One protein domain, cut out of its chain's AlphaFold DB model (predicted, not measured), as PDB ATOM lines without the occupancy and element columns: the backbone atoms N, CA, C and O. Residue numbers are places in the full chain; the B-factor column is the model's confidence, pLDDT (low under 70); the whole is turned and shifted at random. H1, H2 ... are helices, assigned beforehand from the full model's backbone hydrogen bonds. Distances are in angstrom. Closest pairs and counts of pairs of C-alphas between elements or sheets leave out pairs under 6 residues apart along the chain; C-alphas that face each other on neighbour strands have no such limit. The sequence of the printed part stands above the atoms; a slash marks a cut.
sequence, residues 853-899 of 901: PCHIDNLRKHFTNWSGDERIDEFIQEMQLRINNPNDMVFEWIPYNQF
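What this domain is: This is residues 853 to 899 of the 901 residues of an uncharacterized protein of Rhizophagus clarus (UniProt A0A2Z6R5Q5). The chain runs back and forth in three passes: H1 and the link after it go one way, H2 folds back the other way beside that link, and a long stretch without a named element turns again near residue 885 and runs back past H2. The very short helix H3 sits at the far end of this last pass, at the opposite end of the longest axis from the start of H1. The printed part has 47 residues, with three named helices in the order H1, H2, H3, no named strand, and the class all helix. It is only just compact, close to loose, with a radius of gyration of the C-alphas of 11.2 A and spans of 31 by 21 by 16 A.

Where its parts are: H1 covers residues 853 to 862, from C-alpha 853 at (133.736, 242.251, 301.020), and is 14.4 A long. H2 covers residues 870 to 880, begins with C-alpha 870 at (111.435, 235.337, 295.957), and is 15.3 A long. H3 covers residues 896 to 899 and ends with C-alpha 899 at (118.748, 226.536, 276.585).

How they stand to each other: H1 and H2 are close but not clearly touching; their closest C-alphas, those of Ile 856 and Gln 880, are 7.7 A apart. They run opposite ways at a shallow tilt of 34 degrees, only just short of steep. H3 is apart from H1 and from H2. In H1 and H2 every O i to N i+4 pair is within hydrogen-bond range; H3 is too short for such a pair, and its one O i to N i+3 pair is within range.

The domain as a whole: The C-alphas of Pro 853 and Asn 897, the two farthest apart, are 33.3 A apart. The printed part has no cut. The link from H1 to H2 is short, with 7 residues, and the link from H2 to H3 is long, with 15. The mean pLDDT of the printed part is 75.4; residues 860, 886 and 889 are under 70.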
ATOM      1  N   PRO A 853     134.751 241.251 300.676       77.62
ATOM      2  CA  PRO A 853     133.736 242.251 301.020       77.62
ATOM      3  C   PRO A 853     133.357 243.181 299.857       77.62
ATOM      4  O   PRO A 853     132.179 243.317 299.545       77.62
ATOM      5  N   CYS A 854     134.338 243.763 299.157       79.12
ATOM      6  CA  CYS A 854     134.086 244.626 297.997       79.12
ATOM      7  C   CYS A 854     133.412 243.882 296.842       79.12
ATOM      8  O   CYS A 854     132.594 244.466 296.134       79.12
ATOM      9  N   HIS A 855     133.764 242.614 296.627       76.38
ATOM     10  CA  HIS A 855     133.164 241.802 295.574       76.38
ATOM     11  C   HIS A 855     131.692 241.483 295.873       76.38
ATOM     12  O   HIS A 855     130.842 241.651 295.002       76.38
ATOM     13  N   ILE A 856     131.375 241.110 297.117       73.44
ATOM     14  CA  ILE A 856     129.995 240.881 297.573       73.44
ATOM     15  C   ILE A 856     129.163 242.165 297.466       73.44
ATOM     16  O   ILE A 856     128.031 242.127 296.982       73.44
ATOM     17  N   ASP A 857     129.721 243.310 297.864       76.69
ATOM     18  CA  ASP A 857     129.047 244.606 297.737       76.69
ATOM     19  C   ASP A 857     128.779 244.992 296.276       76.69
ATOM     20  O   ASP A 857     127.746 245.593 295.976       76.69
ATOM     21  N   ASN A 858     129.680 244.632 295.359       76.31
ATOM     22  CA  ASN A 858     129.488 244.835 293.925       76.31
ATOM     23  C   ASN A 858     128.357 243.940 293.385       76.31
ATOM     24  O   ASN A 858     127.424 244.451 292.764       76.31
ATOM     25  N   LEU A 859     128.369 242.640 293.709       71.31
ATOM     26  CA  LEU A 859     127.295 241.709 293.337       71.31
ATOM     27  C   LEU A 859     125.928 242.201 293.838       71.31
ATOM     28  O   LEU A 859     124.983 242.288 293.062       71.31
ATOM     29  N   ARG A 860     125.828 242.641 295.098       69.69
ATOM     30  CA  ARG A 860     124.570 243.167 295.660       69.69
ATOM     31  C   ARG A 860     124.021 244.387 294.923       69.69
ATOM     32  O   ARG A 860     122.809 244.552 294.855       69.69
ATOM     33  N   LYS A 861     124.891 245.258 294.410       74.56
ATOM     34  CA  LYS A 861     124.485 246.513 293.756       74.56
ATOM     35  C   LYS A 861     124.194 246.356 292.267       74.56
ATOM     36  O   LYS A 861     123.442 247.161 291.722       74.56
ATOM     37  N   HIS A 862     124.797 245.367 291.610       71.44
ATOM     38  CA  HIS A 862     124.829 245.292 290.147       71.44
ATOM     39  C   HIS A 862     124.344 243.956 289.558       71.44
ATOM     40  O   HIS A 862     124.289 243.830 288.334       71.44
ATOM     41  N   PHE A 863     123.971 242.966 290.375       73.31
ATOM     42  CA  PHE A 863     123.468 241.684 289.876       73.31
ATOM     43  C   PHE A 863     122.030 241.798 289.338       73.31
ATOM     44  O   PHE A 863     121.135 242.304 290.016       73.31
ATOM     45  N   THR A 864     121.815 241.330 288.102       72.44
ATOM     46  CA  THR A 864     120.570 241.540 287.334       72.44
ATOM     47  C   THR A 864     119.870 240.250 286.880       72.44
ATOM     48  O   THR A 864     118.714 240.316 286.465       72.44
ATOM     49  N   ASN A 865     120.510 239.080 287.003       72.81
ATOM     50  CA  ASN A 865     119.984 237.780 286.554       72.81
ATOM     51  C   ASN A 865     119.181 237.074 287.658       72.81
ATOM     52  O   ASN A 865     119.560 236.008 288.150       72.81
ATOM     53  N   TRP A 866     118.075 237.703 288.053       80.12
ATOM     54  CA  TRP A 866     117.110 237.168 289.015       80.12
ATOM     55  C   TRP A 866     116.018 236.346 288.323       80.12
ATOM     56  O   TRP A 866     115.677 236.577 287.160       80.12
ATOM     57  N   SER A 867     115.466 235.374 289.042       80.69
ATOM     58  CA  SER A 867     114.362 234.529 288.584       80.69
ATOM     59  C   SER A 867     113.005 235.227 288.656       80.69
ATOM     60  O   SER A 867     112.105 234.881 287.888       80.69
ATOM     61  N   GLY A 868     112.862 236.214 289.551       76.31
ATOM     62  CA  GLY A 868     111.589 236.861 289.861       76.31
ATOM     63  C   GLY A 868     110.709 236.060 290.829       76.31
ATOM     64  O   GLY A 868     109.613 236.520 291.146       76.31
ATOM     65  N   ASP A 869     111.162 234.889 291.295       85.44
ATOM     66  CA  ASP A 869     110.574 234.146 292.414       85.44
ATOM     67  C   ASP A 869     111.420 234.386 293.668       85.44
ATOM     68  O   ASP A 869     112.606 234.062 293.705       85.44
ATOM     69  N   GLU A 870     110.787 234.924 294.709       81.62
ATOM     70  CA  GLU A 870     111.435 235.337 295.957       81.62
ATOM     71  C   GLU A 870     112.269 234.217 296.596       81.62
ATOM     72  O   GLU A 870     113.390 234.457 297.033       81.62
ATOM     73  N   ARG A 871     111.788 232.967 296.572       78.81
ATOM     74  CA  ARG A 871     112.500 231.842 297.203       78.81
ATOM     75  C   ARG A 871     113.712 231.400 296.393       78.81
ATOM     76  O   ARG A 871     114.709 230.955 296.960       78.81
ATOM     77  N   ILE A 872     113.619 231.473 295.068       77.44
ATOM     78  CA  ILE A 872     114.736 231.135 294.181       77.44
ATOM     79  C   ILE A 872     115.787 232.249 294.232       77.44
ATOM     80  O   ILE A 872     116.981 231.959 294.269       77.44
ATOM     81  N   ASP A 873     115.353 233.504 294.300       80.56
ATOM     82  CA  ASP A 873     116.238 234.663 294.393       80.56
ATOM     83  C   ASP A 873     116.975 234.706 295.745       80.56
ATOM     84  O   ASP A 873     118.187 234.928 295.767       80.56
ATOM     85  N   GLU A 874     116.315 234.363 296.857       79.56
ATOM     86  CA  GLU A 874     116.982 234.156 298.153       79.56
ATOM     87  C   GLU A 874     118.060 233.063 298.075       79.56
ATOM     88  O   GLU A 874     119.189 233.259 298.532       79.56
ATOM     89  N   PHE A 875     117.758 231.930 297.434       79.69
ATOM     90  CA  PHE A 875     118.725 230.845 297.254       79.69
ATOM     91  C   PHE A 875     119.928 231.267 296.393       79.69
ATOM     92  O   PHE A 875     121.075 230.964 296.729       79.69
ATOM     93  N   ILE A 876     119.692 231.995 295.297       80.19
ATOM     94  CA  ILE A 876     120.760 232.540 294.445       80.19
ATOM     95  C   ILE A 876     121.649 233.486 295.259       80.19
ATOM     96  O   ILE A 876     122.877 233.376 295.202       80.19
ATOM     97  N   GLN A 877     121.050 234.367 296.062       75.69
ATOM     98  CA  GLN A 877     121.785 235.304 296.906       75.69
ATOM     99  C   GLN A 877     122.626 234.583 297.972       75.69
ATOM    100  O   GLN A 877     123.795 234.928 298.167       75.69
ATOM    101  N   GLU A 878     122.089 233.548 298.623       81.00
ATOM    102  CA  GLU A 878     122.858 232.721 299.558       81.00
ATOM    103  C   GLU A 878     124.059 232.045 298.888       81.00
ATOM    104  O   GLU A 878     125.146 231.996 299.468       81.00
ATOM    105  N   MET A 879     123.885 231.533 297.668       79.75
ATOM    106  CA  MET A 879     124.962 230.874 296.929       79.75
ATOM    107  C   MET A 879     126.063 231.858 296.520       79.75
ATOM    108  O   MET A 879     127.245 231.540 296.651       79.75
ATOM    109  N   GLN A 880     125.705 233.078 296.115       76.25
ATOM    110  CA  GLN A 880     126.669 234.138 295.791       76.25
ATOM    111  C   GLN A 880     127.496 234.588 297.007       76.25
ATOM    112  O   GLN A 880     128.679 234.896 296.873       76.25
ATOM    113  N   LEU A 881     126.923 234.572 298.216       74.81
ATOM    114  CA  LEU A 881     127.641 234.913 299.453       74.81
ATOM    115  C   LEU A 881     128.709 233.873 299.853       74.81
ATOM    116  O   LEU A 881     129.580 234.168 300.679       74.81
ATOM    117  N   ARG A 882     128.672 232.669 299.265       75.19
ATOM    118  CA  ARG A 882     129.613 231.571 299.554       75.19
ATOM    119  C   ARG A 882     130.896 231.604 298.716       75.19
ATOM    120  O   ARG A 882     131.781 230.794 298.975       75.19
ATOM    121  N   ILE A 883     131.026 232.543 297.777       74.44
ATOM    122  CA  ILE A 883     132.233 232.754 296.959       74.44
ATOM    123  C   ILE A 883     133.417 233.121 297.865       74.44
ATOM    124  O   ILE A 883     133.348 234.063 298.661       74.44
ATOM    125  N   ASN A 884     134.516 232.375 297.750       71.06
ATOM    126  CA  ASN A 884     135.720 232.533 298.570       71.06
ATOM    127  C   ASN A 884     136.986 232.793 297.744       71.06
ATOM    128  O   ASN A 884     137.993 233.212 298.314       71.06
ATOM    129  N   ASN A 885     136.948 232.569 296.429       70.94
ATOM    130  CA  ASN A 885     138.069 232.772 295.518       70.94
ATOM    131  C   ASN A 885     137.647 233.576 294.270       70.94
ATOM    132  O   ASN A 885     136.519 233.410 293.805       70.94
ATOM    133  N   PRO A 886     138.542 234.384 293.662       64.81
ATOM    134  CA  PRO A 886     138.279 235.051 292.381       64.81
ATOM    135  C   PRO A 886     137.905 234.117 291.214       64.81
ATOM    136  O   PRO A 886     137.344 234.598 290.235       64.81
ATOM    137  N   ASN A 887     138.210 232.816 291.292       70.06
ATOM    138  CA  ASN A 887     137.861 231.824 290.267       70.06
ATOM    139  C   ASN A 887     136.584 231.019 290.575       70.06
ATOM    140  O   ASN A 887     136.228 230.137 289.791       70.06
ATOM    141  N   ASP A 888     135.920 231.266 291.706       72.56
ATOM    142  CA  ASP A 888     134.677 230.566 292.033       72.56
ATOM    143  C   ASP A 888     133.554 231.009 291.082       72.56
ATOM    144  O   ASP A 888     133.426 232.183 290.727       72.56
ATOM    145  N   MET A 889     132.726 230.054 290.654       69.31
ATOM    146  CA  MET A 889     131.606 230.326 289.755       69.31
ATOM    147  C   MET A 889     130.503 231.112 290.473       69.31
ATOM    148  O   MET A 889     130.063 230.734 291.560       69.31
ATOM    149  N   VAL A 890     130.020 232.181 289.837       72.56
ATOM    150  CA  VAL A 890     128.866 232.953 290.311       72.56
ATOM    151  C   VAL A 890     127.587 232.194 289.960       72.56
ATOM    152  O   VAL A 890     127.383 231.813 288.810       72.56
ATOM    153  N   PHE A 891     126.729 231.962 290.954       75.50
ATOM    154  CA  PHE A 891     125.436 231.308 290.759       75.50
ATOM    155  C   PHE A 891     124.413 232.324 290.229       75.50
ATOM    156  O   PHE A 891     124.287 233.414 290.793       75.50
ATOM    157  N   GLU A 892     123.694 231.990 289.155       76.69
ATOM    158  CA  GLU A 892     122.716 232.877 288.513       76.69
ATOM    159  C   GLU A 892     121.482 232.131 287.998       76.69
ATOM    160  O   GLU A 892     121.528 230.922 287.754       76.69
ATOM    161  N   TRP A 893     120.369 232.852 287.818       79.62
ATOM    162  CA  TRP A 893     119.196 232.308 287.141       79.62
ATOM    163  C   TRP A 893     119.372 232.366 285.625       79.62
ATOM    164  O   TRP A 893     119.561 233.438 285.049       79.62
ATOM    165  N   ILE A 894     119.224 231.215 284.969       79.00
ATOM    166  CA  ILE A 894     119.221 231.112 283.510       79.00
ATOM    167  C   ILE A 894     117.795 230.772 283.059       79.00
ATOM    168  O   ILE A 894     117.326 229.656 283.304       79.00
ATOM    169  N   PRO A 895     117.074 231.694 282.396       72.25
ATOM    170  CA  PRO A 895     115.724 231.412 281.934       72.25
ATOM    171  C   PRO A 895     115.723 230.331 280.841       72.25
ATOM    172  O   PRO A 895     116.603 230.272 279.981       72.25
ATOM    173  N   TYR A 896     114.700 229.468 280.858       72.81
ATOM    174  CA  TYR A 896     114.620 228.252 280.029       72.81
ATOM    175  C   TYR A 896     114.815 228.494 278.516       72.81
ATOM    176  O   TYR A 896     115.332 227.642 277.794       72.81
ATOM    177  N   ASN A 897     114.430 229.670 278.022       73.62
ATOM    178  CA  ASN A 897     114.595 230.065 276.623       73.62
ATOM    179  C   ASN A 897     116.064 230.196 276.177       73.62
ATOM    180  O   ASN A 897     116.319 230.094 274.979       73.62
ATOM    181  N   GLN A 898     117.018 230.365 277.098       70.31
ATOM    182  CA  GLN A 898     118.450 230.390 276.780       70.31
ATOM    183  C   GLN A 898     119.034 228.995 276.502       70.31
ATOM    184  O   GLN A 898     120.087 228.897 275.880       70.31
ATOM    185  N   PHE A 899     118.332 227.916 276.872       71.19
ATOM    186  CA  PHE A 899     118.748 226.536 276.585       71.19
ATOM    187  C   PHE A 899     118.281 226.019 275.211       71.19
ATOM    188  O   PHE A 899     118.617 224.900 274.833       71.19
TER     189      PHE A 899